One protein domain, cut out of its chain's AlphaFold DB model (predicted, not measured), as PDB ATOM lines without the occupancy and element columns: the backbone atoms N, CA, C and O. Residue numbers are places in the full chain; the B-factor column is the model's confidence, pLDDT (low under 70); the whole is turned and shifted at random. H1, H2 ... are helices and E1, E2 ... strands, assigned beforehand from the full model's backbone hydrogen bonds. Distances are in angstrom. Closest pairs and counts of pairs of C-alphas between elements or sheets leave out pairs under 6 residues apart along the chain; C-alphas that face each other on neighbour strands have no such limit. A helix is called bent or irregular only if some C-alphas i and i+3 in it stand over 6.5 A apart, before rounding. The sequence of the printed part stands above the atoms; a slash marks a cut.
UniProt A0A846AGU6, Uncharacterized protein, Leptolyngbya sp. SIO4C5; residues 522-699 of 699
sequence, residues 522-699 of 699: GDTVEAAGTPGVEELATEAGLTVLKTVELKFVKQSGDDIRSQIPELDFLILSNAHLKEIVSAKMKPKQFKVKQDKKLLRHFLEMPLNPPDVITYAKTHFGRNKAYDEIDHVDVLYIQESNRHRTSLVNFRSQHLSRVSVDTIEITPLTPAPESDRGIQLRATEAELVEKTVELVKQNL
ATOM      1  N   GLY A 522      -6.575   7.196-151.769       76.38
ATOM      2  CA  GLY A 522      -5.205   7.131-152.305       76.38
ATOM      3  C   GLY A 522      -4.216   7.962-151.487       76.38
ATOM      4  O   GLY A 522      -3.156   7.464-151.120       76.38
ATOM      5  N   ASP A 523      -4.642   9.161-151.099       86.75
ATOM      6  CA  ASP A 523      -3.853  10.143-150.348       86.75
ATOM      7  C   ASP A 523      -3.447   9.613-148.953       86.75
ATOM      8  O   ASP A 523      -2.480  10.058-148.349       86.75
ATOM      9  N   THR A 524      -4.152   8.596-148.444       91.31
ATOM     10  CA  THR A 524      -3.809   7.926-147.182       91.31
ATOM     11  C   THR A 524      -2.484   7.155-147.272       91.31
ATOM     12  O   THR A 524      -1.717   7.127-146.311       91.31
ATOM     13  N   VAL A 525      -2.205   6.523-148.418       92.31
ATOM     14  CA  VAL A 525      -0.947   5.785-148.634       92.31
ATOM     15  C   VAL A 525       0.217   6.750-148.787       92.31
ATOM     16  O   VAL A 525       1.281   6.499-148.232       92.31
ATOM     17  N   GLU A 526       0.003   7.851-149.507       92.00
ATOM     18  CA  GLU A 526       0.983   8.931-149.637       92.00
ATOM     19  C   GLU A 526       1.334   9.494-148.256       92.00
ATOM     20  O   GLU A 526       2.497   9.482-147.864       92.00
ATOM     21  N   ALA A 527       0.331   9.869-147.459       92.31
ATOM     22  CA  ALA A 527       0.539  10.403-146.116       92.31
ATOM     23  C   ALA A 527       1.288   9.431-145.189       92.31
ATOM     24  O   ALA A 527       2.299   9.799-144.595       92.31
ATOM     25  N   ALA A 528       0.849   8.172-145.097       92.38
ATOM     26  CA  ALA A 528       1.529   7.182-144.257       92.38
ATOM     27  C   ALA A 528       2.923   6.801-144.773       92.38
ATOM     28  O   ALA A 528       3.764   6.355-144.000       92.38
ATOM     29  N   GLY A 529       3.165   6.932-146.075       90.94
ATOM     30  CA  GLY A 529       4.451   6.623-146.684       90.94
ATOM     31  C   GLY A 529       5.449   7.767-146.666       90.94
ATOM     32  O   GLY A 529       6.647   7.510-146.742       90.94
ATOM     33  N   THR A 530       4.971   9.001-146.525       92.00
ATOM     34  CA  THR A 530       5.782  10.218-146.618       92.00
ATOM     35  C   THR A 530       7.013  10.176-145.708       92.00
ATOM     36  O   THR A 530       8.113  10.301-146.247       92.00
ATOM     37  N   PRO A 531       6.907   9.900-144.390       89.00
ATOM     38  CA  PRO A 531       8.089   9.886-143.528       89.00
ATOM     39  C   PRO A 531       9.123   8.832-143.938       89.00
ATOM     40  O   PRO A 531      10.318   9.088-143.875       89.00
ATOM     41  N   GLY A 532       8.672   7.661-144.402       87.69
ATOM     42  CA  GLY A 532       9.566   6.594-144.854       87.69
ATOM     43  C   GLY A 532      10.242   6.903-146.191       87.69
ATOM     44  O   GLY A 532      11.417   6.598-146.367       87.69
ATOM     45  N   VAL A 533       9.528   7.530-147.131       90.06
ATOM     46  CA  VAL A 533      10.104   7.975-148.412       90.06
ATOM     47  C   VAL A 533      11.121   9.096-148.182       90.06
ATOM     48  O   VAL A 533      12.199   9.062-148.770       90.06
ATOM     49  N   GLU A 534      10.818  10.053-147.301       89.31
ATOM     50  CA  GLU A 534      11.736  11.131-146.915       89.31
ATOM     51  C   GLU A 534      12.985  10.588-146.189       89.31
ATOM     52  O   GLU A 534      14.094  11.013-146.514       89.31
ATOM     53  N   GLU A 535      12.838   9.615-145.275       83.75
ATOM     54  CA  GLU A 535      13.954   8.924-144.597       83.75
ATOM     55  C   GLU A 535      14.880   8.250-145.627       83.75
ATOM     56  O   GLU A 535      16.072   8.557-145.676       83.75
ATOM     57  N   LEU A 536      14.325   7.422-146.521       84.56
ATOM     58  CA  LEU A 536      15.090   6.715-147.559       84.56
ATOM     59  C   LEU A 536      15.788   7.666-148.541       84.56
ATOM     60  O   LEU A 536      16.935   7.436-148.927       84.56
ATOM     61  N   ALA A 537      15.109   8.735-148.959       85.50
ATOM     62  CA  ALA A 537      15.697   9.731-149.846       85.50
ATOM     63  C   ALA A 537      16.846  10.480-149.157       85.50
ATOM     64  O   ALA A 537      17.913  10.632-149.749       85.50
ATOM     65  N   THR A 538      16.659  10.877-147.896       82.44
ATOM     66  CA  THR A 538      17.676  11.593-147.110       82.44
ATOM     67  C   THR A 538      18.921  10.736-146.895       82.44
ATOM     68  O   THR A 538      20.033  11.220-147.105       82.44
ATOM     69  N   GLU A 539      18.761   9.451-146.555       81.25
ATOM     70  CA  GLU A 539      19.878   8.497-146.430       81.25
ATOM     71  C   GLU A 539      20.678   8.356-147.736       81.25
ATOM     72  O   GLU A 539      21.893   8.150-147.709       81.25
ATOM     73  N   ALA A 540      20.016   8.512-148.883       80.31
ATOM     74  CA  ALA A 540      20.629   8.469-150.206       80.31
ATOM     75  C   ALA A 540      21.152   9.834-150.706       80.31
ATOM     76  O   ALA A 540      21.628   9.918-151.843       80.31
ATOM     77  N   GLY A 541      21.055  10.905-149.905       84.31
ATOM     78  CA  GLY A 541      21.424  12.266-150.317       84.31
ATOM     79  C   GLY A 541      20.521  12.841-151.419       84.31
ATOM     80  O   GLY A 541      20.977  13.623-152.253       84.31
ATOM     81  N   LEU A 542      19.260  12.411-151.463       89.62
ATOM     82  CA  LEU A 542      18.243  12.817-152.431       89.62
ATOM     83  C   LEU A 542      17.218  13.753-151.778       89.62
ATOM     84  O   LEU A 542      17.027  13.751-150.565       89.62
ATOM     85  N   THR A 543      16.525  14.538-152.598       91.88
ATOM     86  CA  THR A 543      15.457  15.449-152.154       91.88
ATOM     87  C   THR A 543      14.096  14.925-152.596       91.88
ATOM     88  O   THR A 543      13.971  14.411-153.703       91.88
ATOM     89  N   VAL A 544      13.066  15.084-151.763       94.50
ATOM     90  CA  VAL A 544      11.688  14.685-152.086       94.50
ATOM     91  C   VAL A 544      10.826  15.922-152.299       94.50
ATOM     92  O   VAL A 544      10.761  16.788-151.426       94.50
ATOM     93  N   LEU A 545      10.131  15.981-153.435       96.56
ATOM     94  CA  LEU A 545       8.960  16.841-153.607       96.56
ATOM     95  C   LEU A 545       7.712  15.962-153.535       96.56
ATOM     96  O   LEU A 545       7.639  14.965-154.252       96.56
ATOM     97  N   LYS A 546       6.738  16.319-152.699       93.31
ATOM     98  CA  LYS A 546       5.471  15.581-152.558       93.31
ATOM     99  C   LYS A 546       4.277  16.403-153.033       93.31
ATOM    100  O   LYS A 546       4.350  17.638-153.042       93.31
ATOM    101  N   THR A 547       3.203  15.722-153.429       90.69
ATOM    102  CA  THR A 547       1.953  16.340-153.904       90.69
ATOM    103  C   THR A 547       2.225  17.361-155.023       90.69
ATOM    104  O   THR A 547       1.887  18.544-154.918       90.69
ATOM    105  N   VAL A 548       2.938  16.933-156.069       95.81
ATOM    106  CA  VAL A 548       3.383  17.819-157.155       95.81
ATOM    107  C   VAL A 548       2.248  17.974-158.157       95.81
ATOM    108  O   VAL A 548       1.954  17.060-158.926       95.81
ATOM    109  N   GLU A 549       1.603  19.135-158.153       94.50
ATOM    110  CA  GLU A 549       0.351  19.391-158.861       94.50
ATOM    111  C   GLU A 549       0.481  20.593-159.802       94.50
ATOM    112  O   GLU A 549       0.983  21.653-159.419       94.50
ATOM    113  N   LEU A 550      -0.021  20.464-161.031       95.25
ATOM    114  CA  LEU A 550      -0.182  21.612-161.927       95.25
ATOM    115  C   LEU A 550      -1.394  22.454-161.501       95.25
ATOM    116  O   LEU A 550      -2.444  21.927-161.133       95.25
ATOM    117  N   LYS A 551      -1.280  23.775-161.617       94.88
ATOM    118  CA  LYS A 551      -2.347  24.738-161.334       94.88
ATOM    119  C   LYS A 551      -2.548  25.654-162.524       94.88
ATOM    120  O   LYS A 551      -1.640  26.370-162.925       94.88
ATOM    121  N   PHE A 552      -3.759  25.650-163.066       95.06
ATOM    122  CA  PHE A 552      -4.188  26.656-164.027       95.06
ATOM    123  C   PHE A 552      -4.580  27.931-163.294       95.06
ATOM    124  O   PHE A 552      -5.410  27.879-162.384       95.06
ATOM    125  N   VAL A 553      -4.005  29.056-163.701       94.81
ATOM    126  CA  VAL A 553      -4.122  30.328-162.987       94.81
ATOM    127  C   VAL A 553      -4.786  31.355-163.888       94.81
ATOM    128  O   VAL A 553      -4.482  31.430-165.079       94.81
ATOM    129  N   LYS A 554      -5.715  32.127-163.324       94.75
ATOM    130  CA  LYS A 554      -6.345  33.264-164.001       94.75
ATOM    131  C   LYS A 554      -5.444  34.490-163.962       94.75
ATOM    132  O   LYS A 554      -4.598  34.615-163.082       94.75
ATOM    133  N   GLN A 555      -5.740  35.477-164.803       91.62
ATOM    134  CA  GLN A 555      -5.089  36.791-164.741       91.62
ATOM    135  C   GLN A 555      -5.273  37.485-163.371       91.62
ATOM    136  O   GLN A 555      -4.432  38.274-162.955       91.62
ATOM    137  N   SER A 556      -6.352  37.172-162.637       91.25
ATOM    138  CA  SER A 556      -6.567  37.655-161.262       91.25
ATOM    139  C   SER A 556      -5.618  37.036-160.226       91.25
ATOM    140  O   SER A 556      -5.579  37.506-159.091       91.25
ATOM    141  N   GLY A 557      -4.887  35.977-160.590       89.62
ATOM    142  CA  GLY A 557      -4.088  35.148-159.688       89.62
ATOM    143  C   GLY A 557      -4.857  33.985-159.048       89.62
ATOM    144  O   GLY A 557      -4.260  33.180-158.338       89.62
ATOM    145  N   ASP A 558      -6.167  33.864-159.293       92.56
ATOM    146  CA  ASP A 558      -6.982  32.782-158.730       92.56
ATOM    147  C   ASP A 558      -6.772  31.448-159.462       92.56
ATOM    148  O   ASP A 558      -6.707  31.393-160.693       92.56
ATOM    149  N   ASP A 559      -6.771  30.347-158.706       93.62
ATOM    150  CA  ASP A 559      -6.676  28.999-159.270       93.62
ATOM    151  C   ASP A 559      -8.005  28.558-159.910       93.62
ATOM    152  O   ASP A 559      -9.082  28.587-159.296       93.62
ATOM    153  N   ILE A 560      -7.929  28.037-161.134       91.81
ATOM    154  CA  ILE A 560      -9.060  27.403-161.808       91.81
ATOM    155  C   ILE A 560      -9.267  26.011-161.218       91.81
ATOM    156  O   ILE A 560      -8.486  25.080-161.430       91.81
ATOM    157  N   ARG A 561     -10.390  25.840-160.512       81.38
ATOM    158  CA  ARG A 561     -10.809  24.534-159.992       81.38
ATOM    159  C   ARG A 561     -11.013  23.549-161.140       81.38
ATOM    160  O   ARG A 561     -11.997  23.631-161.876       81.38
ATOM    161  N   SER A 562     -10.115  22.582-161.254       76.31
ATOM    162  CA  SER A 562     -10.256  21.459-162.172       76.31
ATOM    163  C   SER A 562      -9.490  20.239-161.666       76.31
ATOM    164  O   SER A 562      -8.706  20.346-160.728       76.31
ATOM    165  N   GLN A 563      -9.772  19.067-162.238       71.19
ATOM    166  CA  GLN A 563      -8.948  17.883-162.004       71.19
ATOM    167  C   GLN A 563      -7.728  17.979-162.910       71.19
ATOM    168  O   GLN A 563      -7.854  17.864-164.128       71.19
ATOM    169  N   ILE A 564      -6.575  18.225-162.305       77.56
ATOM    170  CA  ILE A 564      -5.315  18.437-163.007       77.56
ATOM    171  C   ILE A 564      -4.350  17.299-162.614       77.56
ATOM    172  O   ILE A 564      -4.532  16.699-161.552       77.56
ATOM    173  N   PRO A 565      -3.379  16.924-163.471       81.88
ATOM    174  CA  PRO A 565      -2.324  15.986-163.118       81.88
ATOM    175  C   PRO A 565      -1.622  16.302-161.797       81.88
ATOM    176  O   PRO A 565      -1.211  17.435-161.550       81.88
ATOM    177  N   GLU A 566      -1.433  15.247-161.016       91.44
ATOM    178  CA  GLU A 566      -0.733  15.228-159.738       91.44
ATOM    179  C   GLU A 566       0.225  14.034-159.749       91.44
ATOM    180  O   GLU A 566      -0.154  12.941-160.184       91.44
ATOM    181  N   LEU A 567       1.467  14.258-159.332       94.50
ATOM    182  CA  LEU A 567       2.465  13.219-159.095       94.50
ATOM    183  C   LEU A 567       2.706  13.128-157.585       94.50
ATOM    184  O   LEU A 567       2.971  14.149-156.949       94.50
ATOM    185  N   ASP A 568       2.623  11.911-157.041       94.25
ATOM    186  CA  ASP A 568       2.623  11.685-155.590       94.25
ATOM    187  C   ASP A 568       3.981  12.096-154.970       94.25
ATOM    188  O   ASP A 568       4.035  13.000-154.138       94.25
ATOM    189  N   PHE A 569       5.096  11.515-155.439       96.06
ATOM    190  CA  PHE A 569       6.452  11.906-155.033       96.06
ATOM    191  C   PHE A 569       7.414  12.012-156.222       96.06
ATOM    192  O   PHE A 569       7.503  11.099-157.048       96.06
ATOM    193  N   LEU A 570       8.207  13.083-156.253       97.00
ATOM    194  CA  LEU A 570       9.385  13.231-157.104       97.00
ATOM    195  C   LEU A 570      10.650  13.134-156.258       97.00
ATOM    196  O   LEU A 570      10.868  13.950-155.364       97.00
ATOM    197  N   ILE A 571      11.500  12.163-156.580       95.38
ATOM    198  CA  ILE A 571      12.808  11.986-155.957       95.38
ATOM    199  C   ILE A 571      13.855  12.647-156.847       95.38
ATOM    200  O   ILE A 571      14.003  12.303-158.025       95.38
ATOM    201  N   LEU A 572      14.579  13.607-156.286       93.50
ATOM    202  CA  LEU A 572      15.535  14.440-156.997       93.50
ATOM    203  C   LEU A 572      16.972  14.118-156.586       93.50
ATOM    204  O   LEU A 572      17.275  13.968-155.404       93.50
ATOM    205  N   SER A 573      17.873  14.096-157.565       90.50
ATOM    206  CA  SER A 573      19.322  14.071-157.367       90.50
ATOM    207  C   SER A 573      19.920  15.339-157.964       90.50
ATOM    208  O   SER A 573      19.717  15.613-159.146       90.50
ATOM    209  N   ASN A 574      20.629  16.132-157.155       85.19
ATOM    210  CA  ASN A 574      21.159  17.440-157.567       85.19
ATOM    211  C   ASN A 574      20.085  18.310-158.247       85.19
ATOM    212  O   ASN A 574      20.284  18.810-159.350       85.19
ATOM    213  N   ALA A 575      18.918  18.413-157.603       84.00
ATOM    214  CA  ALA A 575      17.710  19.081-158.093       84.00
ATOM    215  C   ALA A 575      17.037  18.474-159.341       84.00
ATOM    216  O   ALA A 575      15.922  18.881-159.648       84.00
ATOM    217  N   HIS A 576      17.613  17.475-160.014       86.44
ATOM    218  CA  HIS A 576      17.013  16.843-161.190       86.44
ATOM    219  C   HIS A 576      16.196  15.600-160.838       86.44
ATOM    220  O   HIS A 576      16.607  14.798-160.001       86.44
ATOM    221  N   LEU A 577      15.063  15.406-161.519       93.94
ATOM    222  CA  LEU A 577      14.213  14.232-161.327       93.94
ATOM    223  C   LEU A 577      14.957  12.937-161.669       93.94
ATOM    224  O   LEU A 577      15.417  12.747-162.795       93.94
ATOM    225  N   LYS A 578      15.016  12.038-160.686       92.06
ATOM    226  CA  LYS A 578      15.611  10.705-160.785       92.06
ATOM    227  C   LYS A 578      14.541   9.614-160.849       92.06
ATOM    228  O   LYS A 578      14.638   8.709-161.670       92.06
ATOM    229  N   GLU A 579      13.528   9.712-159.996       93.88
ATOM    230  CA  GLU A 579      12.522   8.666-159.796       93.88
ATOM    231  C   GLU A 579      11.180   9.283-159.391       93.88
ATOM    232  O   GLU A 579      11.131  10.315-158.719       93.88
ATOM    233  N   ILE A 580      10.085   8.637-159.793       96.12
ATOM    234  CA  ILE A 580       8.742   8.914-159.279       96.12
ATOM    235  C   ILE A 580       8.336   7.774-158.349       96.12
ATOM    236  O   ILE A 580       8.306   6.617-158.771       96.12
ATOM    237  N   VAL A 581       7.928   8.091-157.122       95.56
ATOM    238  CA  VAL A 581       7.261   7.113-156.252       95.56
ATOM    239  C   VAL A 581       5.752   7.354-156.329       95.56
ATOM    240  O   VAL A 581       5.285   8.464-156.099       95.56
ATOM    241  N   SER A 582       4.984   6.323-156.693       94.12
ATOM    242  CA  SER A 582       3.530   6.398-156.923       94.12
ATOM    243  C   SER A 582       2.788   5.625-155.830       94.12
ATOM    244  O   SER A 582       2.851   4.393-155.764       94.12
ATOM    245  N   ALA A 583       2.072   6.342-154.968       93.00
ATOM    246  CA  ALA A 583       1.315   5.806-153.847       93.00
ATOM    247  C   ALA A 583       0.001   5.181-154.321       93.00
ATOM    248  O   ALA A 583      -0.817   5.805-155.004       93.00
ATOM    249  N   LYS A 584      -0.221   3.907-153.989       90.00
ATOM    250  CA  LYS A 584      -1.419   3.167-154.397       90.00
ATOM    251  C   LYS A 584      -1.929   2.312-153.247       90.00
ATOM    252  O   LYS A 584      -1.176   1.570-152.629       90.00
ATOM    253  N   MET A 585      -3.240   2.370-153.006       88.62
ATOM    254  CA  MET A 585      -3.877   1.566-151.956       88.62
ATOM    255  C   MET A 585      -3.768   0.073-152.239       88.62
ATOM    256  O   MET A 585      -3.542  -0.704-151.323       88.62
ATOM    257  N   LYS A 586      -3.896  -0.326-153.508       87.06
ATOM    258  CA  LYS A 586      -3.737  -1.722-153.925       87.06
ATOM    259  C   LYS A 586      -2.674  -1.829-155.017       87.06
ATOM    260  O   LYS A 586      -2.761  -1.064-155.983       87.06
ATOM    261  N   PRO A 587      -1.781  -2.834-154.992       85.81
ATOM    262  CA  PRO A 587      -0.756  -3.020-156.024       85.81
ATOM    263  C   PRO A 587      -1.308  -3.062-157.456       85.81
ATOM    264  O   PRO A 587      -0.743  -2.470-158.366       85.81
ATOM    265  N   LYS A 588      -2.484  -3.663-157.668       86.62
ATOM    266  CA  LYS A 588      -3.148  -3.717-158.989       86.62
ATOM    267  C   LYS A 588      -3.570  -2.357-159.567       86.62
ATOM    268  O   LYS A 588      -3.924  -2.276-160.741       86.62
ATOM    269  N   GLN A 589      -3.628  -1.307-158.743       86.62
ATOM    270  CA  GLN A 589      -3.934   0.056-159.193       86.62
ATOM    271  C   GLN A 589      -2.704   0.747-159.784       86.62
ATOM    272  O   GLN A 589      -2.857   1.739-160.495       86.62
ATOM    273  N   PHE A 590      -1.510   0.231-159.504       89.38
ATOM    274  CA  PHE A 590      -0.267   0.776-160.012       89.38
ATOM    275  C   PHE A 590      -0.152   0.573-161.523       89.38
ATOM    276  O   PHE A 590      -0.306  -0.536-162.040       89.38
ATOM    277  N   LYS A 591       0.108   1.667-162.242       90.81
ATOM    278  CA  LYS A 591       0.207   1.677-163.701       90.81
ATOM    279  C   LYS A 591       1.294   2.650-164.137       90.81
ATOM    280  O   LYS A 591       1.001   3.806-164.395       90.81
ATOM    281  N   VAL A 592       2.503   2.145-164.379       92.69
ATOM    282  CA  VAL A 592       3.651   2.928-164.891       92.69
ATOM    283  C   VAL A 592       3.270   3.841-166.069       92.69
ATOM    284  O   VAL A 592       3.640   5.009-166.109       92.69
ATOM    285  N   LYS A 593       2.478   3.340-167.030       94.00
ATOM    286  CA  LYS A 593       2.028   4.135-168.191       94.00
ATOM    287  C   LYS A 593       1.216   5.378-167.800       94.00
ATOM    288  O   LYS A 593       1.234   6.358-168.540       94.00
ATOM    289  N   GLN A 594       0.482   5.324-166.690       92.38
ATOM    290  CA  GLN A 594      -0.314   6.440-166.195       92.38
ATOM    291  C   GLN A 594       0.589   7.535-165.626       92.38
ATOM    292  O   GLN A 594       0.469   8.671-166.065       92.38
ATOM    293  N   ASP A 595       1.529   7.200-164.743       92.81
ATOM    294  CA  ASP A 595       2.471   8.172-164.174       92.81
ATOM    295  C   ASP A 595       3.390   8.778-165.249       92.81
ATOM    296  O   ASP A 595       3.586   9.990-165.271       92.81
ATOM    297  N   LYS A 596       3.835   7.992-166.246       94.56
ATOM    298  CA  LYS A 596       4.550   8.545-167.418       94.56
ATOM    299  C   LYS A 596       3.701   9.548-168.195       94.56
ATOM    300  O   LYS A 596       4.206  10.576-168.632       94.56
ATOM    301  N   LYS A 597       2.405   9.270-168.374       94.56
ATOM    302  CA  LYS A 597       1.482  10.211-169.023       94.56
ATOM    303  C   LYS A 597       1.312  11.487-168.190       94.56
ATOM    304  O   LYS A 597       1.282  12.565-168.769       94.56
ATOM    305  N   LEU A 598       1.229  11.369-166.865       94.50
ATOM    306  CA  LEU A 598       1.161  12.523-165.966       94.50
ATOM    307  C   LEU A 598       2.431  13.373-166.083       94.50
ATOM    308  O   LEU A 598       2.320  14.565-166.346       94.50
ATOM    309  N   LEU A 599       3.617  12.759-166.027       95.56
ATOM    310  CA  LEU A 599       4.899  13.445-166.212       95.56
ATOM    311  C   LEU A 599       4.998  14.168-167.567       95.56
ATOM    312  O   LEU A 599       5.498  15.289-167.622       95.56
ATOM    313  N   ARG A 600       4.470  13.585-168.656       95.38
ATOM    314  CA  ARG A 600       4.419  14.269-169.964       95.38
ATOM    315  C   ARG A 600       3.660  15.586-169.907       95.38
ATOM    316  O   ARG A 600       4.108  16.549-170.512       95.38
ATOM    317  N   HIS A 601       2.575  15.683-169.139       95.50
ATOM    318  CA  HIS A 601       1.874  16.961-168.981       95.50
ATOM    319  C   HIS A 601       2.772  18.031-168.346       95.50
ATOM    320  O   HIS A 601       2.768  19.173-168.798       95.50
ATOM    321  N   PHE A 602       3.608  17.664-167.372       95.44
ATOM    322  CA  PHE A 602       4.580  18.593-166.796       95.44
ATOM    323  C   PHE A 602       5.650  19.022-167.794       95.44
ATOM    324  O   PHE A 602       6.131  20.138-167.674       95.44
ATOM    325  N   LEU A 603       6.003  18.207-168.788       93.44
ATOM    326  CA  LEU A 603       7.060  18.505-169.765       93.44
ATOM    327  C   LEU A 603       6.559  19.216-171.029       93.44
ATOM    328  O   LEU A 603       7.213  20.128-171.520       93.44
ATOM    329  N   GLU A 604       5.402  18.807-171.541       93.19
ATOM    330  CA  GLU A 604       4.939  19.135-172.895       93.19
ATOM    331  C   GLU A 604       3.857  20.220-172.916       93.19
ATOM    332  O   GLU A 604       3.590  20.799-173.966       93.19
ATOM    333  N   MET A 605       3.210  20.506-171.780       94.38
ATOM    334  CA  MET A 605       2.159  21.524-171.717       94.38
ATOM    335  C   MET A 605       2.681  22.894-172.196       94.38
ATOM    336  O   MET A 605       3.709  23.353-171.685       94.38
ATOM    337  N   PRO A 606       1.997  23.565-173.136       94.88
ATOM    338  CA  PRO A 606       2.338  24.925-173.538       94.88
ATOM    339  C   PRO A 606       2.248  25.894-172.356       94.88
ATOM    340  O   PRO A 606       1.451  25.690-171.443       94.88
ATOM    341  N   LEU A 607       3.063  26.946-172.368       88.56
ATOM    342  CA  LEU A 607       3.165  27.868-171.232       88.56
ATOM    343  C   LEU A 607       2.121  28.991-171.269       88.56
ATOM    344  O   LEU A 607       1.672  29.421-170.212       88.56
ATOM    345  N   ASN A 608       1.724  29.427-172.468       84.88
ATOM    346  CA  ASN A 608       0.920  30.632-172.668       84.88
ATOM    347  C   ASN A 608      -0.356  30.354-173.492       84.88
ATOM    348  O   ASN A 608      -0.396  29.405-174.287       84.88
ATOM    349  N   PRO A 609      -1.406  31.177-173.340       92.56
ATOM    350  CA  PRO A 609      -2.560  31.200-174.235       92.56
ATOM    351  C   PRO A 609      -2.184  31.633-175.664       92.56
ATOM    352  O   PRO A 609      -1.248  32.414-175.831       92.56
ATOM    353  N   PRO A 610      -2.916  31.176-176.700       95.25
ATOM    354  CA  PRO A 610      -4.090  30.297-176.636       95.25
ATOM    355  C   PRO A 610      -3.748  28.797-176.530       95.25
ATOM    356  O   PRO A 610      -4.642  27.972-176.312       95.25
ATOM    357  N   ASP A 611      -2.477  28.419-176.662       96.88
ATOM    358  CA  ASP A 611      -2.066  27.015-176.778       96.88
ATOM    359  C   ASP A 611      -2.300  26.228-175.491       96.88
ATOM    360  O   ASP A 611      -2.803  25.103-175.536       96.88
ATOM    361  N   VAL A 612      -2.022  26.826-174.328       94.75
ATOM    362  CA  VAL A 612      -2.282  26.181-173.032       94.75
ATOM    363  C   VAL A 612      -3.773  25.899-172.822       94.75
ATOM    364  O   VAL A 612      -4.140  24.845-172.302       94.75
ATOM    365  N   ILE A 613      -4.647  26.789-173.304       95.50
ATOM    366  CA  ILE A 613      -6.106  26.630-173.240       95.50
ATOM    367  C   ILE A 613      -6.531  25.450-174.112       95.50
ATOM    368  O   ILE A 613      -7.297  24.579-173.684       95.50
ATOM    369  N   THR A 614      -6.008  25.401-175.335       96.50
ATOM    370  CA  THR A 614      -6.277  24.321-176.289       96.50
ATOM    371  C   THR A 614      -5.791  22.979-175.747       96.50
ATOM    372  O   THR A 614      -6.530  21.990-175.774       96.50
ATOM    373  N   TYR A 615      -4.588  22.953-175.172       95.44
ATOM    374  CA  TYR A 615      -4.013  21.780-174.524       95.44
ATOM    375  C   TYR A 615      -4.882  21.310-173.354       95.44
ATOM    376  O   TYR A 615      -5.262  20.137-173.295       95.44
ATOM    377  N   ALA A 616      -5.273  22.223-172.460       94.19
ATOM    378  CA  ALA A 616      -6.094  21.906-171.299       94.19
ATOM    379  C   ALA A 616      -7.442  21.292-171.701       94.19
ATOM    380  O   ALA A 616      -7.825  20.236-171.195       94.19
ATOM    381  N   LYS A 617      -8.129  21.893-172.682       93.62
ATOM    382  CA  LYS A 617      -9.407  21.383-173.205       93.62
ATOM    383  C   LYS A 617      -9.281  20.011-173.867       93.62
ATOM    384  O   LYS A 617     -10.211  19.206-173.790       93.62
ATOM    385  N   THR A 618      -8.146  19.751-174.511       94.31
ATOM    386  CA  THR A 618      -7.871  18.492-175.214       94.31
ATOM    387  C   THR A 618      -7.553  17.360-174.241       94.31
ATOM    388  O   THR A 618      -8.064  16.252-174.395       94.31
ATOM    389  N   HIS A 619      -6.742  17.628-173.216       92.69
ATOM    390  CA  HIS A 619      -6.220  16.589-172.326       92.69
ATOM    391  C   HIS A 619      -7.009  16.407-171.024       92.69
ATOM    392  O   HIS A 619      -7.039  15.290-170.501       92.69
ATOM    393  N   PHE A 620      -7.677  17.452-170.525       91.81
ATOM    394  CA  PHE A 620      -8.412  17.437-169.246       91.81
ATOM    395  C   PHE A 620      -9.924  17.644-169.410       91.81
ATOM    396  O   PHE A 620     -10.670  17.677-168.433       91.81
ATOM    397  N   GLY A 621     -10.396  17.706-170.656       88.62
ATOM    398  CA  GLY A 621     -11.808  17.806-171.000       88.62
ATOM    399  C   GLY A 621     -12.305  19.243-171.141       88.62
ATOM    400  O   GLY A 621     -11.611  20.223-170.884       88.62
ATOM    401  N   ARG A 622     -13.554  19.381-171.594       85.88
ATOM    402  CA  ARG A 622     -14.149  20.688-171.891       85.88
ATOM    403  C   ARG A 622     -14.659  21.351-170.613       85.88
ATOM    404  O   ARG A 622     -15.733  21.010-170.126       85.88
ATOM    405  N   ASN A 623     -13.915  22.334-170.114       88.31
ATOM    406  CA  ASN A 623     -14.337  23.229-169.038       88.31
ATOM    407  C   ASN A 623     -14.304  24.680-169.539       88.31
ATOM    408  O   ASN A 623     -13.273  25.129-170.033       88.31
ATOM    409  N   LYS A 624     -15.417  25.415-169.411       90.25
ATOM    410  CA  LYS A 624     -15.484  26.834-169.811       90.25
ATOM    411  C   LYS A 624     -14.521  27.709-169.010       90.25
ATOM    412  O   LYS A 624     -14.009  28.680-169.541       90.25
ATOM    413  N   ALA A 625     -14.220  27.341-167.764       92.25
ATOM    414  CA  ALA A 625     -13.252  28.078-166.956       92.25
ATOM    415  C   ALA A 625     -11.829  28.033-167.545       92.25
ATOM    416  O   ALA A 625     -11.005  28.863-167.185       92.25
ATOM    417  N   TYR A 626     -11.532  27.095-168.457       94.44
ATOM    418  CA  TYR A 626     -10.238  27.058-169.144       94.44
ATOM    419  C   TYR A 626     -10.041  28.208-170.128       94.44
ATOM    420  O   TYR A 626      -8.906  28.493-170.478       94.44
ATOM    421  N   ASP A 627     -11.107  28.892-170.545       94.56
ATOM    422  CA  ASP A 627     -10.987  30.105-171.362       94.56
ATOM    423  C   ASP A 627     -10.332  31.270-170.604       94.56
ATOM    424  O   ASP A 627      -9.879  32.225-171.220       94.56
ATOM    425  N   GLU A 628     -10.255  31.176-169.274       95.31
ATOM    426  CA  GLU A 628      -9.652  32.183-168.400       95.31
ATOM    427  C   GLU A 628      -8.213  31.830-167.980       95.31
ATOM    428  O   GLU A 628      -7.675  32.488-167.090       95.31
ATOM    429  N   ILE A 629      -7.601  30.777-168.544       95.31
ATOM    430  CA  ILE A 629      -6.209  30.426-168.217       95.31
ATOM    431  C   ILE A 629      -5.301  31.535-168.736       95.31
ATOM    432  O   ILE A 629      -5.298  31.824-169.928       95.31
ATOM    433  N   ASP A 630      -4.512  32.097-167.832       95.56
ATOM    434  CA  ASP A 630      -3.474  33.082-168.115       95.56
ATOM    435  C   ASP A 630      -2.090  32.420-168.127       95.56
ATOM    436  O   ASP A 630      -1.338  32.568-169.084       95.56
ATOM    437  N   HIS A 631      -1.788  31.602-167.115       95.00
ATOM    438  CA  HIS A 631      -0.546  30.831-167.026       95.00
ATOM    439  C   HIS A 631      -0.729  29.547-166.199       95.00
ATOM    440  O   HIS A 631      -1.819  29.240-165.696       95.00
ATOM    441  N   VAL A 632       0.353  28.772-166.084       95.62
ATOM    442  CA  VAL A 632       0.394  27.518-165.324       95.62
ATOM    443  C   VAL A 632       1.489  27.569-164.275       95.62
ATOM    444  O   VAL A 632       2.658  27.805-164.592       95.62
ATOM    445  N   ASP A 633       1.107  27.248-163.048       96.12
ATOM    446  CA  ASP A 633       2.015  27.058-161.930       96.12
ATOM    447  C   ASP A 633       2.134  25.578-161.559       96.12
ATOM    448  O   ASP A 633       1.304  24.742-161.923       96.12
ATOM    449  N   VAL A 634       3.172  25.264-160.796       96.94
ATOM    450  CA  VAL A 634       3.347  23.998-160.093       96.94
ATOM    451  C   VAL A 634       3.317  24.284-158.601       96.94
ATOM    452  O   VAL A 634       4.087  25.107-158.095       96.94
ATOM    453  N   LEU A 635       2.424  23.595-157.899       96.12
ATOM    454  CA  LEU A 635       2.398  23.530-156.447       96.12
ATOM    455  C   LEU A 635       3.063  22.222-156.014       96.12
ATOM    456  O   LEU A 635       2.787  21.174-156.588       96.12
ATOM    457  N   TYR A 636       3.923  22.276-155.007       95.75
ATOM    458  CA  TYR A 636       4.517  21.086-154.405       95.75
ATOM    459  C   TYR A 636       4.839  21.336-152.936       95.75
ATOM    460  O   TYR A 636       4.851  22.479-152.471       95.75
ATOM    461  N   ILE A 637       5.095  20.267-152.189       92.75
ATOM    462  CA  ILE A 637       5.551  20.349-150.804       92.75
ATOM    463  C   ILE A 637       6.990  19.845-150.723       92.75
ATOM    464  O   ILE A 637       7.312  18.782-151.250       92.75
ATOM    465  N   GLN A 638       7.836  20.599-150.030       91.00
ATOM    466  CA  GLN A 638       9.214  20.238-149.710       91.00
ATOM    467  C   GLN A 638       9.463  20.593-148.242       91.00
ATOM    468  O   GLN A 638       9.101  21.682-147.806       91.00
ATOM    469  N   GLU A 639      10.012  19.665-147.453       83.94
ATOM    470  CA  GLU A 639      10.308  19.886-146.022       83.94
ATOM    471  C   GLU A 639       9.105  20.430-145.217       83.94
ATOM    472  O   GLU A 639       9.231  21.300-144.361       83.94
ATOM    473  N   SER A 640       7.899  19.923-145.499       78.00
ATOM    474  CA  SER A 640       6.616  20.395-144.931       78.00
ATOM    475  C   SER A 640       6.159  21.802-145.350       78.00
ATOM    476  O   SER A 640       5.062  22.216-144.967       78.00
ATOM    477  N   ASN A 641       6.930  22.524-146.164       86.44
ATOM    478  CA  ASN A 641       6.557  23.828-146.700       86.44
ATOM    479  C   ASN A 641       5.892  23.684-148.066       86.44
ATOM    480  O   ASN A 641       6.303  22.882-148.901       86.44
ATOM    481  N   ARG A 642       4.843  24.476-148.301       92.19
ATOM    482  CA  ARG A 642       4.203  24.565-149.617       92.19
ATOM    483  C   ARG A 642       4.948  25.571-150.474       92.19
ATOM    484  O   ARG A 642       5.081  26.730-150.090       92.19
ATOM    485  N   HIS A 643       5.342  25.134-151.657       95.56
ATOM    486  CA  HIS A 643       6.006  25.944-152.661       95.56
ATOM    487  C   HIS A 643       5.108  26.087-153.880       95.56
ATOM    488  O   HIS A 643       4.404  25.153-154.266       95.56
ATOM    489  N   ARG A 644       5.150  27.270-154.488       96.38
ATOM    490  CA  ARG A 644       4.476  27.586-155.744       96.38
ATOM    491  C   ARG A 644       5.489  28.250-156.663       96.38
ATOM    492  O   ARG A 644       6.173  29.180-156.248       96.38
ATOM    493  N   THR A 645       5.598  27.753-157.885       96.31
ATOM    494  CA  THR A 645       6.502  28.293-158.907       96.31
ATOM    495  C   THR A 645       5.853  28.168-160.278       96.31
ATOM    496  O   THR A 645       4.972  27.330-160.458       96.31
ATOM    497  N   SER A 646       6.290  28.960-161.253       96.50
ATOM    498  CA  SER A 646       5.793  28.826-162.622       96.50
ATOM    499  C   SER A 646       6.220  27.488-163.231       96.50
ATOM    500  O   SER A 646       7.293  26.957-162.924       96.50
ATOM    501  N   LEU A 647       5.412  26.945-164.144       95.44
ATOM    502  CA  LEU A 647       5.737  25.692-164.833       95.44
ATOM    503  C   LEU A 647       7.082  25.761-165.572       95.44
ATOM    504  O   LEU A 647       7.830  24.784-165.591       95.44
ATOM    505  N   VAL A 648       7.428  26.921-166.137       92.25
ATOM    506  CA  VAL A 648       8.721  27.132-166.804       92.25
ATOM    507  C   VAL A 648       9.899  27.019-165.834       92.25
ATOM    508  O   VAL A 648      10.873  26.332-166.140       92.25
ATOM    509  N   ASN A 649       9.787  27.609-164.641       94.00
ATOM    510  CA  ASN A 649      10.829  27.529-163.618       94.00
ATOM    511  C   ASN A 649      10.939  26.112-163.055       94.00
ATOM    512  O   ASN A 649      12.039  25.597-162.883       94.00
ATOM    513  N   PHE A 650       9.805  25.448-162.827       95.62
ATOM    514  CA  PHE A 650       9.804  24.060-162.378       95.62
ATOM    515  C   PHE A 650      10.506  23.138-163.384       95.62
ATOM    516  O   PHE A 650      11.320  22.294-163.006       95.62
ATOM    517  N   ARG A 651      10.232  23.322-164.683       93.94
ATOM    518  CA  ARG A 651      10.888  22.564-165.755       93.94
ATOM    519  C   ARG A 651      12.389  22.790-165.779       93.94
ATOM    520  O   ARG A 651      13.133  21.815-165.829       93.94
ATOM    521  N   SER A 652      12.834  24.044-165.757       88.75
ATOM    522  CA  SER A 652      14.261  24.359-165.850       88.75
ATOM    523  C   SER A 652      15.040  23.791-164.663       88.75
ATOM    524  O   SER A 652      16.092  23.176-164.859       88.75
ATOM    525  N   GLN A 653      14.476  23.910-163.458       90.94
ATOM    526  CA  GLN A 653      15.077  23.433-162.216       90.94
ATOM    527  C   GLN A 653      15.096  21.904-162.129       90.94
ATOM    528  O   GLN A 653      16.145  21.322-161.858       90.94
ATOM    529  N   HIS A 654      13.963  21.248-162.388       92.62
ATOM    530  CA  HIS A 654      13.792  19.839-162.027       92.62
ATOM    531  C   HIS A 654      13.715  18.880-163.209       92.62
ATOM    532  O   HIS A 654      14.059  17.705-163.065       92.62
ATOM    533  N   LEU A 655      13.291  19.356-164.383       91.62
ATOM    534  CA  LEU A 655      12.924  18.498-165.511       91.62
ATOM    535  C   LEU A 655      13.769  18.699-166.780       91.62
ATOM    536  O   LEU A 655      13.563  17.993-167.763       91.62
ATOM    537  N   SER A 656      14.748  19.605-166.769       82.06
ATOM    538  CA  SER A 656      15.550  19.992-167.945       82.06
ATOM    539  C   SER A 656      16.347  18.853-168.595       82.06
ATOM    540  O   SER A 656      16.730  18.961-169.757       82.06
ATOM    541  N   ARG A 657      16.588  17.755-167.871       77.69
ATOM    542  CA  ARG A 657      17.356  16.581-168.331       77.69
ATOM    543  C   ARG A 657      16.544  15.284-168.313       77.69
ATOM    544  O   ARG A 657      17.109  14.194-168.333       77.69
ATOM    545  N   VAL A 658      15.221  15.390-168.230       84.56
ATOM    546  CA  VAL A 658      14.341  14.237-168.024       84.56
ATOM    547  C   VAL A 658      13.912  13.630-169.351       84.56
ATOM    548  O   VAL A 658      13.265  14.284-170.164       84.56
ATOM    549  N   SER A 659      14.179  12.335-169.525       86.19
ATOM    550  CA  SER A 659      13.528  11.517-170.550       86.19
ATOM    551  C   SER A 659      12.471  10.626-169.903       86.19
ATOM    552  O   SER A 659      12.795   9.701-169.154       86.19
ATOM    553  N   VAL A 660      11.193  10.889-170.205       87.50
ATOM    554  CA  VAL A 660      10.027  10.199-169.612       87.50
ATOM    555  C   VAL A 660      10.136   8.681-169.701       87.50
ATOM    556  O   VAL A 660       9.744   7.963-168.780       87.50
ATOM    557  N   ASP A 661      10.655   8.172-170.815       87.88
ATOM    558  CA  ASP A 661      10.720   6.733-171.038       87.88
ATOM    559  C   ASP A 661      11.794   6.060-170.174       87.88
ATOM    560  O   ASP A 661      11.633   4.883-169.848       87.88
ATOM    561  N   THR A 662      12.793   6.820-169.719       87.06
ATOM    562  CA  THR A 662      13.888   6.350-168.855       87.06
ATOM    563  C   THR A 662      13.632   6.531-167.359       87.06
ATOM    564  O   THR A 662      14.285   5.860-166.567       87.06
ATOM    565  N   ILE A 663      12.679   7.385-166.962       92.50
ATOM    566  CA  ILE A 663      12.364   7.605-165.543       92.50
ATOM    567  C   ILE A 663      11.792   6.332-164.915       92.50
ATOM    568  O   ILE A 663      10.819   5.746-165.414       92.50
ATOM    569  N   GLU A 664      12.401   5.938-163.799       93.06
ATOM    570  CA  GLU A 664      11.912   4.873-162.935       93.06
ATOM    571  C   GLU A 664      10.649   5.332-162.202       93.06
ATOM    572  O   GLU A 664      10.555   6.466-161.723       93.06
ATOM    573  N   ILE A 665       9.651   4.448-162.155       94.38
ATOM    574  CA  ILE A 665       8.419   4.670-161.404       94.38
ATOM    575  C   ILE A 665       8.252   3.498-160.449       94.38
ATOM    576  O   ILE A 665       8.009   2.368-160.888       94.38
ATOM    577  N   THR A 666       8.325   3.789-159.159       93.44
ATOM    578  CA  THR A 666       8.294   2.798-158.087       93.44
ATOM    579  C   THR A 666       6.954   2.855-157.361       93.44
ATOM    580  O   THR A 666       6.526   3.930-156.935       93.44
ATOM    581  N   PRO A 667       6.238   1.729-157.198       92.88
ATOM    582  CA  PRO A 667       5.011   1.728-156.419       92.88
ATOM    583  C   PRO A 667       5.308   1.836-154.923       92.88
ATOM    584  O   PRO A 667       6.199   1.157-154.419       92.88
ATOM    585  N   LEU A 668       4.493   2.614-154.214       92.69
ATOM    586  CA  LEU A 668       4.389   2.625-152.757       92.69
ATOM    587  C   LEU A 668       3.034   2.041-152.353       92.69
ATOM    588  O   LEU A 668       1.991   2.572-152.741       92.69
ATOM    589  N   THR A 669       3.033   0.927-151.616       91.44
ATOM    590  CA  THR A 669       1.808   0.160-151.301       91.44
ATOM    591  C   THR A 669       1.784  -0.349-149.855       91.44
ATOM    592  O   THR A 669       2.845  -0.520-149.263       91.44
ATOM    593  N   PRO A 670       0.612  -0.622-149.255       90.25
ATOM    594  CA  PRO A 670       0.532  -1.304-147.961       90.25
ATOM    595  C   PRO A 670       1.124  -2.730-147.968       90.25
ATOM    596  O   PRO A 670       1.072  -3.439-148.975       90.25
ATOM    597  N   ALA A 671       1.664  -3.186-146.833       82.56
ATOM    598  CA  ALA A 671       2.129  -4.568-146.663       82.56
ATOM    599  C   ALA A 671       0.962  -5.565-146.465       82.56
ATOM    600  O   ALA A 671      -0.159  -5.173-146.170       82.56
ATOM    601  N   PRO A 672       1.196  -6.886-146.514       72.69
ATOM    602  CA  PRO A 672       2.190  -7.587-147.311       72.69
ATOM    603  C   PRO A 672       1.582  -7.937-148.685       72.69
ATOM    604  O   PRO A 672       1.346  -9.108-148.972       72.69
ATOM    605  N   GLU A 673       1.251  -6.947-149.521       66.88
ATOM    606  CA  GLU A 673       0.500  -7.216-150.764       66.88
ATOM    607  C   GLU A 673       1.357  -7.293-152.045       66.88
ATOM    608  O   GLU A 673       0.821  -7.572-153.116       66.88
ATOM    609  N   SER A 674       2.675  -7.060-151.983       67.19
ATOM    610  CA  SER A 674       3.529  -6.988-153.184       67.19
ATOM    611  C   SER A 674       4.992  -7.373-152.932       67.19
ATOM    612  O   SER A 674       5.598  -6.884-151.992       67.19
ATOM    613  N   ASP A 675       5.612  -8.147-153.824       68.06
ATOM    614  CA  ASP A 675       7.077  -8.344-153.833       68.06
ATOM    615  C   ASP A 675       7.813  -7.232-154.614       68.06
ATOM    616  O   ASP A 675       9.001  -7.337-154.913       68.06
ATOM    617  N   ARG A 676       7.096  -6.177-155.027       74.62
ATOM    618  CA  ARG A 676       7.598  -5.090-155.878       74.62
ATOM    619  C   ARG A 676       7.358  -3.723-155.243       74.62
ATOM    620  O   ARG A 676       6.234  -3.439-154.823       74.62
ATOM    621  N   GLY A 677       8.382  -2.872-155.302       84.31
ATOM    622  CA  GLY A 677       8.359  -1.480-154.852       84.31
ATOM    623  C   GLY A 677       8.518  -1.299-153.345       84.31
ATOM    624  O   GLY A 677       8.931  -2.211-152.631       84.31
ATOM    625  N   ILE A 678       8.189  -0.098-152.877       88.75
ATOM    626  CA  ILE A 678       8.256   0.287-151.470       88.75
ATOM    627  C   ILE A 678       6.972  -0.173-150.777       88.75
ATOM    628  O   ILE A 678       5.859   0.003-151.286       88.75
ATOM    629  N   GLN A 679       7.120  -0.760-149.591       86.81
ATOM    630  CA  GLN A 679       5.990  -1.191-148.779       86.81
ATOM    631  C   GLN A 679       5.879  -0.377-147.502       86.81
ATOM    632  O   GLN A 679       6.849  -0.226-146.759       86.81
ATOM    633  N   LEU A 680       4.663   0.079-147.207       88.62
ATOM    634  CA  LEU A 680       4.334   0.557-145.874       88.62
ATOM    635  C   LEU A 680       4.412  -0.598-144.887       88.62
ATOM    636  O   LEU A 680       4.160  -1.757-145.207       88.62
ATOM    637  N   ARG A 681       4.682  -0.255-143.634       84.94
ATOM    638  CA  ARG A 681       4.697  -1.216-142.528       84.94
ATOM    639  C   ARG A 681       3.287  -1.721-142.212       84.94
ATOM    640  O   ARG A 681       3.126  -2.882-141.825       84.94
ATOM    641  N   ALA A 682       2.306  -0.838-142.399       88.62
ATOM    642  CA  ALA A 682       0.881  -1.082-142.247       88.62
ATOM    643  C   ALA A 682       0.299  -1.859-143.426       88.62
ATOM    644  O   ALA A 682       0.659  -1.630-144.582       88.62
ATOM    645  N   THR A 683      -0.646  -2.739-143.118       88.56
ATOM    646  CA  THR A 683      -1.543  -3.342-144.102       88.56
ATOM    647  C   THR A 683      -2.639  -2.387-144.551       88.56
ATOM    648  O   THR A 683      -2.904  -1.385-143.886       88.56
ATOM    649  N   GLU A 684      -3.315  -2.700-145.666       88.56
ATOM    650  CA  GLU A 684      -4.486  -1.929-146.119       88.56
ATOM    651  C   GLU A 684      -5.512  -1.799-144.982       88.56
ATOM    652  O   GLU A 684      -6.007  -0.709-144.709       88.56
ATOM    653  N   ALA A 685      -5.789  -2.897-144.272       87.62
ATOM    654  CA  ALA A 685      -6.764  -2.921-143.189       87.62
ATOM    655  C   ALA A 685      -6.359  -2.028-142.003       87.62
ATOM    656  O   ALA A 685      -7.186  -1.249-141.528       87.62
ATOM    657  N   GLU A 686      -5.104  -2.114-141.553       89.12
ATOM    658  CA  GLU A 686      -4.576  -1.302-140.443       89.12
ATOM    659  C   GLU A 686      -4.547   0.190-140.809       89.12
ATOM    660  O   GLU A 686      -4.929   1.044-140.009       89.12
ATOM    661  N   LEU A 687      -4.158   0.511-142.046       91.38
ATOM    662  CA  LEU A 687      -4.116   1.882-142.548       91.38
ATOM    663  C   LEU A 687      -5.518   2.502-142.651       91.38
ATOM    664  O   LEU A 687      -5.741   3.637-142.220       91.38
ATOM    665  N   VAL A 688      -6.487   1.745-143.177       91.06
ATOM    666  CA  VAL A 688      -7.898   2.155-143.226       91.06
ATOM    667  C   VAL A 688      -8.437   2.376-141.815       91.06
ATOM    668  O   VAL A 688      -9.148   3.349-141.576       91.06
ATOM    669  N   GLU A 689      -8.105   1.492-140.876       91.25
ATOM    670  CA  GLU A 689      -8.560   1.590-139.491       91.25
ATOM    671  C   GLU A 689      -8.051   2.854-138.803       91.25
ATOM    672  O   GLU A 689      -8.866   3.612-138.267       91.25
ATOM    673  N   LYS A 690      -6.751   3.149-138.918       92.31
ATOM    674  CA  LYS A 690      -6.188   4.381-138.356       92.31
ATOM    675  C   LYS A 690      -6.784   5.630-139.004       92.31
ATOM    676  O   LYS A 690      -7.121   6.593-138.323       92.31
ATOM    677  N   THR A 691      -7.010   5.597-140.314       93.50
ATOM    678  CA  THR A 691      -7.640   6.718-141.030       93.50
ATOM    679  C   THR A 691      -9.074   6.949-140.564       93.50
ATOM    680  O   THR A 691      -9.473   8.087-140.334       93.50
ATOM    681  N   VAL A 692      -9.859   5.884-140.372       93.19
ATOM    682  CA  VAL A 692     -11.216   5.976-139.808       93.19
ATOM    683  C   VAL A 692     -11.194   6.611-138.422       93.19
ATOM    684  O   VAL A 692     -12.036   7.464-138.137       93.19
ATOM    685  N   GLU A 693     -10.273   6.182-137.562       93.69
ATOM    686  CA  GLU A 693     -10.108   6.720-136.211       93.69
ATOM    687  C   GLU A 693      -9.873   8.236-136.251       93.69
ATOM    688  O   GLU A 693     -10.631   8.993-135.641       93.69
ATOM    689  N   LEU A 694      -8.904   8.688-137.049       95.06
ATOM    690  CA  LEU A 694      -8.568  10.105-137.185       95.06
ATOM    691  C   LEU A 694      -9.704  10.911-137.829       95.06
ATOM    692  O   LEU A 694     -10.003  12.021-137.393       95.06
ATOM    693  N   VAL A 695     -10.402  10.367-138.832       95.06
ATOM    694  CA  VAL A 695     -11.562  11.046-139.436       95.06
ATOM    695  C   VAL A 695     -12.666  11.243-138.397       95.06
ATOM    696  O   VAL A 695     -13.223  12.334-138.315       95.06
ATOM    697  N   LYS A 696     -12.952  10.236-137.559       94.88
ATOM    698  CA  LYS A 696     -13.946  10.352-136.475       94.88
ATOM    699  C   LYS A 696     -13.596  11.450-135.475       94.88
ATOM    700  O   LYS A 696     -14.501  12.131-135.012       94.88
ATOM    701  N   GLN A 697     -12.318  11.634-135.156       94.50
ATOM    702  CA  GLN A 697     -11.868  12.697-134.249       94.50
ATOM    703  C   GLN A 697     -12.087  14.106-134.830       94.50
ATOM    704  O   GLN A 697     -12.203  15.067-134.074       94.50
ATOM    705  N   ASN A 698     -12.169  14.230-136.160       93.75
ATOM    706  CA  ASN A 698     -12.323  15.498-136.878       93.75
ATOM    707  C   ASN A 698     -13.761  15.769-137.381       93.75
ATOM    708  O   ASN A 698     -13.990  16.790-138.034       93.75
ATOM    709  N   LEU A 699     -14.721  14.871-137.109       89.69
ATOM    710  CA  LEU A 699     -16.140  14.982-137.492       89.69
ATOM    711  C   LEU A 699     -17.024  15.482-136.354       89.69
ATOM    712  O   LEU A 699     -17.904  16.326-136.648       89.69
TER     713      LEU A 699
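What this domain is: This is residues 522 to 699 of the 699 residues of an uncharacterized protein of Leptolyngbya sp. SIO4C5 (UniProt A0A846AGU6). A strongly twisted seven-stranded sheet, curled like part of a barrel, wraps round H1 on one face, while H2 and H5 cover part of the other face. H3 and H4 sit beside the E1 and E4 end, and H6 rises from the opposite end, its residues 692 to 697 sticking out. The printed part has 178 residues, with six named helices and seven named strands in the order H1 E1 E2 E3 H2 H3 H4 E4 E5 H5 E6 E7 H6. The mixed sheet runs E5 E4 E1 E2 E3 E6 E7. The class is mixed, helices and strands; the whole is compact, with a radius of gyration of the C-alphas of 17.2 A and spans of 48 by 41 by 30 A.

Where its parts are: H1, residues 522 to 539, begins at C-alpha 522 (-5.205, 7.131, -152.305) and is 25.8 A long; it is irregular, C-alphas 528 and 531 being 7.1 A apart, with a kink of 46 degrees near residue 529. E1, residues 543 to 554, is 30.5 A long and bends by 57 degrees at residue 547. E2 is residues 566 to 573, E3 576 to 583, H2 592 to 604, H3 611 to 619 and H4 624 to 628. E4, residues 629 to 638, spans 26.2 A; E5 is 641 to 646, H5 647 to 655, E6 664 to 671 and E7 678 to 683. H6, residues 684 to 697, is 20.2 A long and ends at C-alpha 697 (-11.868, 12.697, -134.249).

How they stand to each other: E1, E2 and E3 form a meander, each strand the antiparallel neighbour of the one before; N 545 and O 570 are 2.9 A apart, N 571 and O 579 2.9 A. E4 is antiparallel to E1, with N 551 to O 633 at 2.8 A, and forms a hairpin with E5, with N 643 to O 636 at 2.8 A. E6 is parallel to E3, with N 582 to O 666 at 2.9 A, and to E7, with N 680 to O 669 at 2.8 A. There are three layers, helices on both faces of the sheet: H1 and H6 on one, H2 and H5 on the other. The closest C-alphas of H1 and E3 are those of Glu 526 and Ala 583, 5.3 A. H2, at a height over the sheet of 6.7 A, touches H5 with residues 602 to 603 alone, Leu 603 to Arg 651 being the closest C-alphas at 6.9 A; their tilt is steep, 55 degrees, opposite ways. H6 stands up from the sheet over E7 and touches H1, closest C-alphas Thr 524 and Thr 691, 7.3 A. H3 and H4 touch, with the C-alphas of Ile 613 and Tyr 626 closest at 5.8 A, and each only grazes the sheet. Every O i to N i+4 pair is within hydrogen-bond range in H3, H5 and H6, against 11 of 14 in H1, 8 of 9 in H2 and 0 of 1 in H4, where 2 of 2 O i to N i+3 pairs are.

The domain as a whole: The C-alphas farthest apart, of Ser 556 and Asp 675, are 48.6 A from each other. The printed part has no cut, and E1 to E2 is the one long link, 11 residues. Residues 673 to 675 are under 70 in pLDDT; the mean of the printed part is 90.4.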